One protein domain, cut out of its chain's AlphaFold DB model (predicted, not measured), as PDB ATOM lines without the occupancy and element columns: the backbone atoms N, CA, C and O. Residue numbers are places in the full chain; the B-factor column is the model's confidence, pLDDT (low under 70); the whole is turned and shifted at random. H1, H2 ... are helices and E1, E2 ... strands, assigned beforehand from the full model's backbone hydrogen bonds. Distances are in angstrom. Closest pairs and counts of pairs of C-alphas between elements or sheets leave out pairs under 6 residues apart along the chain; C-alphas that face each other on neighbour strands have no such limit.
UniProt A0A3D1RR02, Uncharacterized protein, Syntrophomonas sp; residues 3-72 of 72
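This is residues 3 to 72 of the 72 residues of an uncharacterized protein of Syntrophomonas sp (UniProt A0A3D1RR02). What shape does the model have? A small head, the two-stranded sheet E1 E2 with helix H2 packed on it, bears one long arm: residues 3 to 24, of which 3 to 20 belong to helix H1, stick out and stand free. What is it made of? The printed part has 70 residues, with named elements in the order H1, E1, H2, E2, a mixed class of helices and strands; the sheet, E1 - E2, is antiparallel. How spread out is it? It is extended, with a radius of gyration of the C-alphas of 17.6 A and spans of 57 by 24 by 17 A.

Where are the strands? E1 is residues 31 to 36, 17.2 A from first to last C-alpha. E2 is residues 67 to 71, 13.6 A, ending at C-alpha 71 (166.599, 155.349, 142.399). Where are the helices? H2 is residues 51 to 62, 16.7 A. H1 is residues 3 to 20, 27.3 A, beginning at C-alpha 3 (174.074, 121.621, 173.151).

How do the strands pair? E1 and E2 are antiparallel at 152 degrees, with N 35 and O 68 within hydrogen-bond range at 2.8 A. Residues 31 to 32 of E1 also pair, antiparallel, with residues 46 to 47. Where are the helices? The closest C-alphas of E1 and H2 are those of Gly 34 and Ile 55, 5.6 A apart; for H2 and E2 they are those of Ile 55 and Val 67, 6.3 A. H1 is apart from H2 and E2. Are the helices' backbones complete? Every O i to N i+4 pair is within hydrogen-bond range in H2, and 11 of 14 in H1.

How large is it? The C-alphas farthest apart, of Glu 3 and Cys 39, are 57.6 A apart; without residues 3 to 24 the body spans 29 by 18 by 16 A. Is there a cut or a long link? The printed part has no cut, and the link E1 to H2, 14 residues, is long. Where is confidence low? Residues 3 to 28 are under 70 in pLDDT.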
ATOM      1  N   GLU A   3     173.477 121.041 174.375       51.78
ATOM      2  CA  GLU A   3     174.074 121.621 173.151       51.78
ATOM      3  C   GLU A   3     173.090 122.265 172.162       51.78
ATOM      4  O   GLU A   3     173.456 123.158 171.403       51.78
ATOM      5  N   LYS A   4     171.816 121.853 172.155       52.16
ATOM      6  CA  LYS A   4     170.840 122.379 171.185       52.16
ATOM      7  C   LYS A   4     170.370 123.802 171.520       52.16
ATOM      8  O   LYS A   4     169.836 124.475 170.646       52.16
ATOM      9  N   ARG A   5     170.534 124.248 172.773       49.50
ATOM     10  CA  ARG A   5     170.128 125.594 173.213       49.50
ATOM     11  C   ARG A   5     171.180 126.645 172.867       49.50
ATOM     12  O   ARG A   5     170.817 127.687 172.341       49.50
ATOM     13  N   GLU A   6     172.456 126.325 173.061       51.28
ATOM     14  CA  GLU A   6     173.563 127.244 172.766       51.28
ATOM     15  C   GLU A   6     173.656 127.556 171.263       51.28
ATOM     16  O   GLU A   6     173.766 128.715 170.881       51.28
ATOM     17  N   LEU A   7     173.446 126.556 170.396       52.91
ATOM     18  CA  LEU A   7     173.403 126.741 168.936       52.91
ATOM     19  C   LEU A   7     172.282 127.680 168.447       52.91
ATOM     20  O   LEU A   7     172.421 128.312 167.400       52.91
ATOM     21  N   LEU A   8     171.156 127.767 169.161       52.81
ATOM     22  CA  LEU A   8     170.039 128.640 168.778       52.81
ATOM     23  C   LEU A   8     170.275 130.097 169.199       52.81
ATOM     24  O   LEU A   8     169.850 131.002 168.482       52.81
ATOM     25  N   GLU A   9     170.981 130.331 170.306       50.78
ATOM     26  CA  GLU A   9     171.370 131.682 170.731       50.78
ATOM     27  C   GLU A   9     172.481 132.267 169.847       50.78
ATOM     28  O   GLU A   9     172.374 133.424 169.444       50.78
ATOM     29  N   THR A  10     173.464 131.463 169.417       52.62
ATOM     30  CA  THR A  10     174.516 131.930 168.493       52.62
ATOM     31  C   THR A  10     173.962 132.318 167.114       52.62
ATOM     32  O   THR A  10     174.393 133.305 166.522       52.62
ATOM     33  N   ASN A  11     172.960 131.592 166.602       51.12
ATOM     34  CA  ASN A  11     172.339 131.919 165.311       51.12
ATOM     35  C   ASN A  11     171.499 133.204 165.350       51.12
ATOM     36  O   ASN A  11     171.334 133.863 164.323       51.12
ATOM     37  N   ARG A  12     170.962 133.580 166.515       45.59
ATOM     38  CA  ARG A  12     170.181 134.813 166.657       45.59
ATOM     39  C   ARG A  12     171.077 136.055 166.650       45.59
ATOM     40  O   ARG A  12     170.728 137.028 165.991       45.59
ATOM     41  N   GLN A  13     172.241 135.986 167.299       49.75
ATOM     42  CA  GLN A  13     173.219 137.083 167.322       49.75
ATOM     43  C   GLN A  13     173.806 137.371 165.931       49.75
ATOM     44  O   GLN A  13     173.856 138.528 165.523       49.75
ATOM     45  N   LEU A  14     174.104 136.334 165.138       50.25
ATOM     46  CA  LEU A  14     174.563 136.499 163.748       50.25
ATOM     47  C   LEU A  14     173.543 137.211 162.844       50.25
ATOM     48  O   LEU A  14     173.932 137.901 161.901       50.25
ATOM     49  N   ASN A  15     172.245 137.063 163.120       51.28
ATOM     50  CA  ASN A  15     171.194 137.674 162.310       51.28
ATOM     51  C   ASN A  15     170.956 139.149 162.685       51.28
ATOM     52  O   ASN A  15     170.694 139.968 161.807       51.28
ATOM     53  N   GLU A  16     171.070 139.498 163.970       47.22
ATOM     54  CA  GLU A  16     170.955 140.884 164.453       47.22
ATOM     55  C   GLU A  16     172.204 141.712 164.074       47.22
ATOM     56  O   GLU A  16     172.055 142.831 163.579       47.22
ATOM     57  N   GLU A  17     173.415 141.139 164.133       49.78
ATOM     58  CA  GLU A  17     174.647 141.818 163.686       49.78
ATOM     59  C   GLU A  17     174.691 142.069 162.164       49.78
ATOM     60  O   GLU A  17     175.224 143.091 161.723       49.78
ATOM     61  N   GLN A  18     174.083 141.203 161.338       50.03
ATOM     62  CA  GLN A  18     173.923 141.486 159.905       50.03
ATOM     63  C   GLN A  18     172.848 142.539 159.612       50.03
ATOM     64  O   GLN A  18     172.961 143.233 158.604       50.03
ATOM     65  N   LEU A  19     171.823 142.682 160.459       51.84
ATOM     66  CA  LEU A  19     170.749 143.666 160.276       51.84
ATOM     67  C   LEU A  19     171.171 145.083 160.698       51.84
ATOM     68  O   LEU A  19     170.753 146.047 160.057       51.84
ATOM     69  N   GLU A  20     172.024 145.227 161.716       48.47
ATOM     70  CA  GLU A  20     172.488 146.542 162.191       48.47
ATOM     71  C   GLU A  20     173.648 147.131 161.369       48.47
ATOM     72  O   GLU A  20     173.786 148.353 161.306       48.47
ATOM     73  N   GLN A  21     174.428 146.317 160.645       47.94
ATOM     74  CA  GLN A  21     175.437 146.842 159.708       47.94
ATOM     75  C   GLN A  21     174.840 147.403 158.402       47.94
ATOM     76  O   GLN A  21     175.546 148.056 157.632       47.94
ATOM     77  N   VAL A  22     173.535 147.229 158.155       50.78
ATOM     78  CA  VAL A  22     172.827 147.795 156.990       50.78
ATOM     79  C   VAL A  22     172.248 149.173 157.320       50.78
ATOM     80  O   VAL A  22     171.055 149.436 157.164       50.78
ATOM     81  N   GLY A  23     173.104 150.087 157.784       43.72
ATOM     82  CA  GLY A  23     172.742 151.491 157.969       43.72
ATOM     83  C   GLY A  23     172.029 152.043 156.729       43.72
ATOM     84  O   GLY A  23     172.572 152.023 155.628       43.72
ATOM     85  N   GLY A  24     170.781 152.494 156.893       48.16
ATOM     86  CA  GLY A  24     170.031 153.226 155.865       48.16
ATOM     87  C   GLY A  24     169.913 152.526 154.503       48.16
ATOM     88  O   GLY A  24     169.909 153.196 153.470       48.16
ATOM     89  N   GLY A  25     169.858 151.192 154.476       55.66
ATOM     90  CA  GLY A  25     169.804 150.415 153.241       55.66
ATOM     91  C   GLY A  25     168.545 150.700 152.418       55.66
ATOM     92  O   GLY A  25     167.419 150.578 152.904       55.66
ATOM     93  N   ILE A  26     168.731 151.054 151.142       58.03
ATOM     94  CA  ILE A  26     167.657 151.124 150.142       58.03
ATOM     95  C   ILE A  26     166.824 149.836 150.233       58.03
ATOM     96  O   ILE A  26     167.367 148.743 150.070       58.03
ATOM     97  N   LYS A  27     165.512 149.966 150.489       68.00
ATOM     98  CA  LYS A  27     164.594 148.820 150.606       68.00
ATOM     99  C   LYS A  27     164.751 147.925 149.378       68.00
ATOM    100  O   LYS A  27     164.796 148.434 148.260       68.00
ATOM    101  N   THR A  28     164.781 146.609 149.558       66.81
ATOM    102  CA  THR A  28     164.960 145.628 148.466       66.81
ATOM    103  C   THR A  28     163.893 145.728 147.365       66.81
ATOM    104  O   THR A  28     164.136 145.322 146.229       66.81
ATOM    105  N   SER A  29     162.729 146.306 147.676       74.50
ATOM    106  CA  SER A  29     161.650 146.621 146.731       74.50
ATOM    107  C   SER A  29     161.880 147.882 145.889       74.50
ATOM    108  O   SER A  29     161.126 148.123 144.951       74.50
ATOM    109  N   THR A  30     162.893 148.690 146.204       84.12
ATOM    110  CA  THR A  30     163.167 149.940 145.490       84.12
ATOM    111  C   THR A  30     163.621 149.636 144.069       84.12
ATOM    112  O   THR A  30     164.538 148.835 143.850       84.12
ATOM    113  N   LEU A  31     162.966 150.285 143.112       89.88
ATOM    114  CA  LEU A  31     163.356 150.261 141.714       89.88
ATOM    115  C   LEU A  31     164.508 151.241 141.494       89.88
ATOM    116  O   LEU A  31     164.462 152.393 141.921       89.88
ATOM    117  N   CYS A  32     165.555 150.756 140.843       94.00
ATOM    118  CA  CYS A  32     166.798 151.467 140.611       94.00
ATOM    119  C   CYS A  32     167.284 151.234 139.178       94.00
ATOM    120  O   CYS A  32     166.912 150.260 138.528       94.00
ATOM    121  N   TYR A  33     168.181 152.092 138.711       95.56
ATOM    122  CA  TYR A  33     168.921 151.904 137.467       95.56
ATOM    123  C   TYR A  33     170.394 152.288 137.656       95.56
ATOM    124  O   TYR A  33     170.743 153.067 138.547       95.56
ATOM    125  N   GLY A  34     171.272 151.704 136.847       96.00
ATOM    126  CA  GLY A  34     172.674 152.079 136.732       96.00
ATOM    127  C   GLY A  34     172.833 153.228 135.745       96.00
ATOM    128  O   GLY A  34     172.160 153.264 134.715       96.00
ATOM    129  N   TYR A  35     173.712 154.170 136.064       97.50
ATOM    130  CA  TYR A  35     174.064 155.287 135.201       97.50
ATOM    131  C   TYR A  35     175.579 155.449 135.149       97.50
ATOM    132  O   TYR A  35     176.222 155.516 136.198       97.50
ATOM    133  N   CYS A  36     176.140 155.514 133.944       97.56
ATOM    134  CA  CYS A  36     177.548 155.827 133.729       97.56
ATOM    135  C   CYS A  36     177.705 157.316 133.412       97.56
ATOM    136  O   CYS A  36     177.146 157.806 132.432       97.56
ATOM    137  N   TYR A  37     178.487 158.028 134.221       96.81
ATOM    138  CA  TYR A  37     178.761 159.452 134.011       96.81
ATOM    139  C   TYR A  37     179.802 159.711 132.915       96.81
ATOM    140  O   TYR A  37     179.873 160.825 132.408       96.81
ATOM    141  N   GLU A  38     180.566 158.692 132.522       97.19
ATOM    142  CA  GLU A  38     181.617 158.814 131.505       97.19
ATOM    143  C   GLU A  38     181.050 158.727 130.082       97.19
ATOM    144  O   GLU A  38     181.447 159.497 129.212       97.19
ATOM    145  N   CYS A  39     180.084 157.833 129.844       96.06
ATOM    146  CA  CYS A  39     179.519 157.602 128.507       96.06
ATOM    147  C   CYS A  39     178.005 157.835 128.395       96.06
ATOM    148  O   CYS A  39     177.435 157.653 127.322       96.06
ATOM    149  N   GLY A  40     177.330 158.205 129.488       95.62
ATOM    150  CA  GLY A  40     175.882 158.441 129.498       95.62
ATOM    151  C   GLY A  40     175.027 157.171 129.415       95.62
ATOM    152  O   GLY A  40     173.814 157.265 129.222       95.62
ATOM    153  N   TRP A  41     175.624 155.982 129.562       97.06
ATOM    154  CA  TRP A  41     174.879 154.722 129.592       97.06
ATOM    155  C   TRP A  41     173.861 154.701 130.737       97.06
ATOM    156  O   TRP A  41     174.155 155.108 131.863       97.06
ATOM    157  N   LYS A  42     172.668 154.174 130.447       97.00
ATOM    158  CA  LYS A  42     171.579 153.981 131.403       97.00
ATOM    159  C   LYS A  42     171.056 152.551 131.295       97.00
ATOM    160  O   LYS A  42     170.656 152.123 130.216       97.00
ATOM    161  N   SER A  43     171.038 151.825 132.410       94.81
ATOM    162  CA  SER A  43     170.502 150.462 132.452       94.81
ATOM    163  C   SER A  43     168.971 150.435 132.421       94.81
ATOM    164  O   SER A  43     168.302 151.446 132.655       94.81
ATOM    165  N   ALA A  44     168.404 149.239 132.241       94.25
ATOM    166  CA  ALA A  44     167.003 148.992 132.569       94.25
ATOM    167  C   ALA A  44     166.724 149.286 134.057       94.25
ATOM    168  O   ALA A  44     167.607 149.131 134.908       94.25
ATOM    169  N   ILE A  45     165.490 149.696 134.361       94.81
ATOM    170  CA  ILE A  45     165.018 149.885 135.735       94.81
ATOM    171  C   ILE A  45     164.690 148.508 136.319       94.81
ATOM    172  O   ILE A  45     163.805 147.812 135.826       94.81
ATOM    173  N   VAL A  46     165.404 148.118 137.368       92.12
ATOM    174  CA  VAL A  46     165.296 146.808 138.024       92.12
ATOM    175  C   VAL A  46     165.308 146.973 139.544       92.12
ATOM    176  O   VAL A  46     165.506 148.071 140.064       92.12
ATOM    177  N   ARG A  47     165.094 145.894 140.300       87.94
ATOM    178  CA  ARG A  47     165.213 145.953 141.767       87.94
ATOM    179  C   ARG A  47     166.639 146.305 142.189       87.94
ATOM    180  O   ARG A  47     167.605 145.918 141.530       87.94
ATOM    181  N   ALA A  48     166.773 146.968 143.335       84.50
ATOM    182  CA  ALA A  48     168.056 147.391 143.897       84.50
ATOM    183  C   ALA A  48     169.091 146.261 144.073       84.50
ATOM    184  O   ALA A  48     170.284 146.554 144.120       84.50
ATOM    185  N   THR A  49     168.655 145.001 144.164       85.50
ATOM    186  CA  THR A  49     169.532 143.821 144.224       85.50
ATOM    187  C   THR A  49     170.122 143.439 142.865       85.50
ATOM    188  O   THR A  49     171.245 142.963 142.821       85.50
ATOM    189  N   MET A  50     169.401 143.682 141.765       90.31
ATOM    190  CA  MET A  50     169.788 143.277 140.403       90.31
ATOM    191  C   MET A  50     170.586 144.354 139.660       90.31
ATOM    192  O   MET A  50     171.311 144.071 138.714       90.31
ATOM    193  N   VAL A  51     170.451 145.617 140.066       93.44
ATOM    194  CA  VAL A  51     171.121 146.739 139.388       93.44
ATOM    195  C   VAL A  51     172.646 146.701 139.541       93.44
ATOM    196  O   VAL A  51     173.356 147.209 138.678       93.44
ATOM    197  N   ASN A  52     173.158 146.093 140.617       90.50
ATOM    198  CA  ASN A  52     174.599 145.969 140.838       90.50
ATOM    199  C   ASN A  52     175.254 145.070 139.783       90.50
ATOM    200  O   ASN A  52     176.342 145.402 139.314       90.50
ATOM    201  N   ASP A  53     174.577 144.000 139.360       93.62
ATOM    202  CA  ASP A  53     175.075 143.103 138.313       93.62
ATOM    203  C   ASP A  53     175.202 143.848 136.979       93.62
ATOM    204  O   ASP A  53     176.247 143.788 136.337       93.62
ATOM    205  N   LEU A  54     174.193 144.656 136.625       95.38
ATOM    206  CA  LEU A  54     174.212 145.497 135.419       95.38
ATOM    207  C   LEU A  54     175.343 146.536 135.454       95.38
ATOM    208  O   LEU A  54     176.003 146.780 134.446       95.38
ATOM    209  N   ILE A  55     175.570 147.163 136.613       95.44
ATOM    210  CA  ILE A  55     176.664 148.126 136.797       95.44
ATOM    211  C   ILE A  55     178.014 147.432 136.609       95.44
ATOM    212  O   ILE A  55     178.860 147.947 135.883       95.44
ATOM    213  N   ASN A  56     178.217 146.275 137.240       95.00
ATOM    214  CA  ASN A  56     179.471 145.533 137.155       95.00
ATOM    215  C   ASN A  56     179.738 145.020 135.737       95.00
ATOM    216  O   ASN A  56     180.862 145.138 135.255       95.00
ATOM    217  N   GLU A  57     178.716 144.513 135.048       96.75
ATOM    218  CA  GLU A  57     178.825 144.106 133.648       96.75
ATOM    219  C   GLU A  57     179.283 145.277 132.768       96.75
ATOM    220  O   GLU A  57     180.253 145.143 132.020       96.75
ATOM    221  N   HIS A  58     178.665 146.452 132.919       96.44
ATOM    222  CA  HIS A  58     179.058 147.638 132.163       96.44
ATOM    223  C   HIS A  58     180.501 148.072 132.462       96.44
ATOM    224  O   HIS A  58     181.260 148.356 131.532       96.44
ATOM    225  N   LYS A  59     180.908 148.082 133.741       96.50
ATOM    226  CA  LYS A  59     182.293 148.386 134.142       96.50
ATOM    227  C   LYS A  59     183.285 147.414 133.506       96.50
ATOM    228  O   LYS A  59     184.301 147.849 132.977       96.50
ATOM    229  N   ASN A  60     182.973 146.121 133.496       96.81
ATOM    230  CA  ASN A  60     183.842 145.097 132.915       96.81
ATOM    231  C   ASN A  60     183.966 145.219 131.390       96.81
ATOM    232  O   ASN A  60     185.037 144.971 130.847       96.81
ATOM    233  N   GLN A  61     182.894 145.608 130.697       96.81
ATOM    234  CA  GLN A  61     182.901 145.765 129.237       96.81
ATOM    235  C   GLN A  61     183.624 147.033 128.767       96.81
ATOM    236  O   GLN A  61     184.184 147.046 127.673       96.81
ATOM    237  N   THR A  62     183.585 148.103 129.561       96.06
ATOM    238  CA  THR A  62     184.050 149.435 129.133       96.06
ATOM    239  C   THR A  62     185.313 149.914 129.837       96.06
ATOM    240  O   THR A  62     185.984 150.811 129.339       96.06
ATOM    241  N   GLY A  63     185.638 149.352 131.001       95.88
ATOM    242  CA  GLY A  63     186.672 149.886 131.886       95.88
ATOM    243  C   GLY A  63     186.266 151.177 132.607       95.88
ATOM    244  O   GLY A  63     187.087 151.737 133.330       95.88
ATOM    245  N   HIS A  64     185.023 151.652 132.451       96.12
ATOM    246  CA  HIS A  64     184.540 152.843 133.148       96.12
ATOM    247  C   HIS A  64     184.447 152.599 134.657       96.12
ATOM    248  O   HIS A  64     184.045 151.532 135.125       96.12
ATOM    249  N   SER A  65     184.781 153.619 135.437       93.62
ATOM    250  CA  SER A  65     184.821 153.565 136.897       93.62
ATOM    251  C   SER A  65     183.649 154.310 137.542       93.62
ATOM    252  O   SER A  65     183.101 153.827 138.544       93.62
ATOM    253  N   ASP A  66     183.189 155.414 136.939       95.00
ATOM    254  CA  ASP A  66     182.106 156.261 137.456       95.00
ATOM    255  C   ASP A  66     180.734 155.799 136.954       95.00
ATOM    256  O   ASP A  66     180.005 156.471 136.215       95.00
ATOM    257  N   VAL A  67     180.382 154.587 137.379       95.81
ATOM    258  CA  VAL A  67     179.076 153.971 137.146       95.81
ATOM    259  C   VAL A  67     178.381 153.808 138.490       95.81
ATOM    260  O   VAL A  67     178.896 153.126 139.383       95.81
ATOM    261  N   ARG A  68     177.220 154.452 138.651       93.44
ATOM    262  CA  ARG A  68     176.500 154.546 139.928       93.44
ATOM    263  C   ARG A  68     175.062 154.082 139.814       93.44
ATOM    264  O   ARG A  68     174.396 154.267 138.801       93.44
ATOM    265  N   ARG A  69     174.558 153.543 140.917       92.75
ATOM    266  CA  ARG A  69     173.144 153.229 141.098       92.75
ATOM    267  C   ARG A  69     172.352 154.496 141.431       92.75
ATOM    268  O   ARG A  69     172.780 155.293 142.264       92.75
ATOM    269  N   ARG A  70     171.169 154.641 140.838       92.25
ATOM    270  CA  ARG A  70     170.185 155.703 141.095       92.25
ATOM    271  C   ARG A  70     168.818 155.076 141.362       92.25
ATOM    272  O   ARG A  70     168.525 154.014 140.822       92.25
ATOM    273  N   ILE A  71     168.006 155.723 142.194       91.19
ATOM    274  CA  ILE A  71     166.599 155.349 142.399       91.19
ATOM    275  C   ILE A  71     165.800 155.861 141.192       91.19
ATOM    276  O   ILE A  71     166.099 156.949 140.693       91.19
ATOM    277  N   ALA A  72     164.881 155.035 140.690       84.75
ATOM    278  CA  ALA A  72     164.029 155.345 139.544       84.75
ATOM    279  C   ALA A  72     162.931 156.363 139.875       84.75
ATOM    280  O   ALA A  72     162.458 156.365 141.035       84.75
TER     281      ALA A  72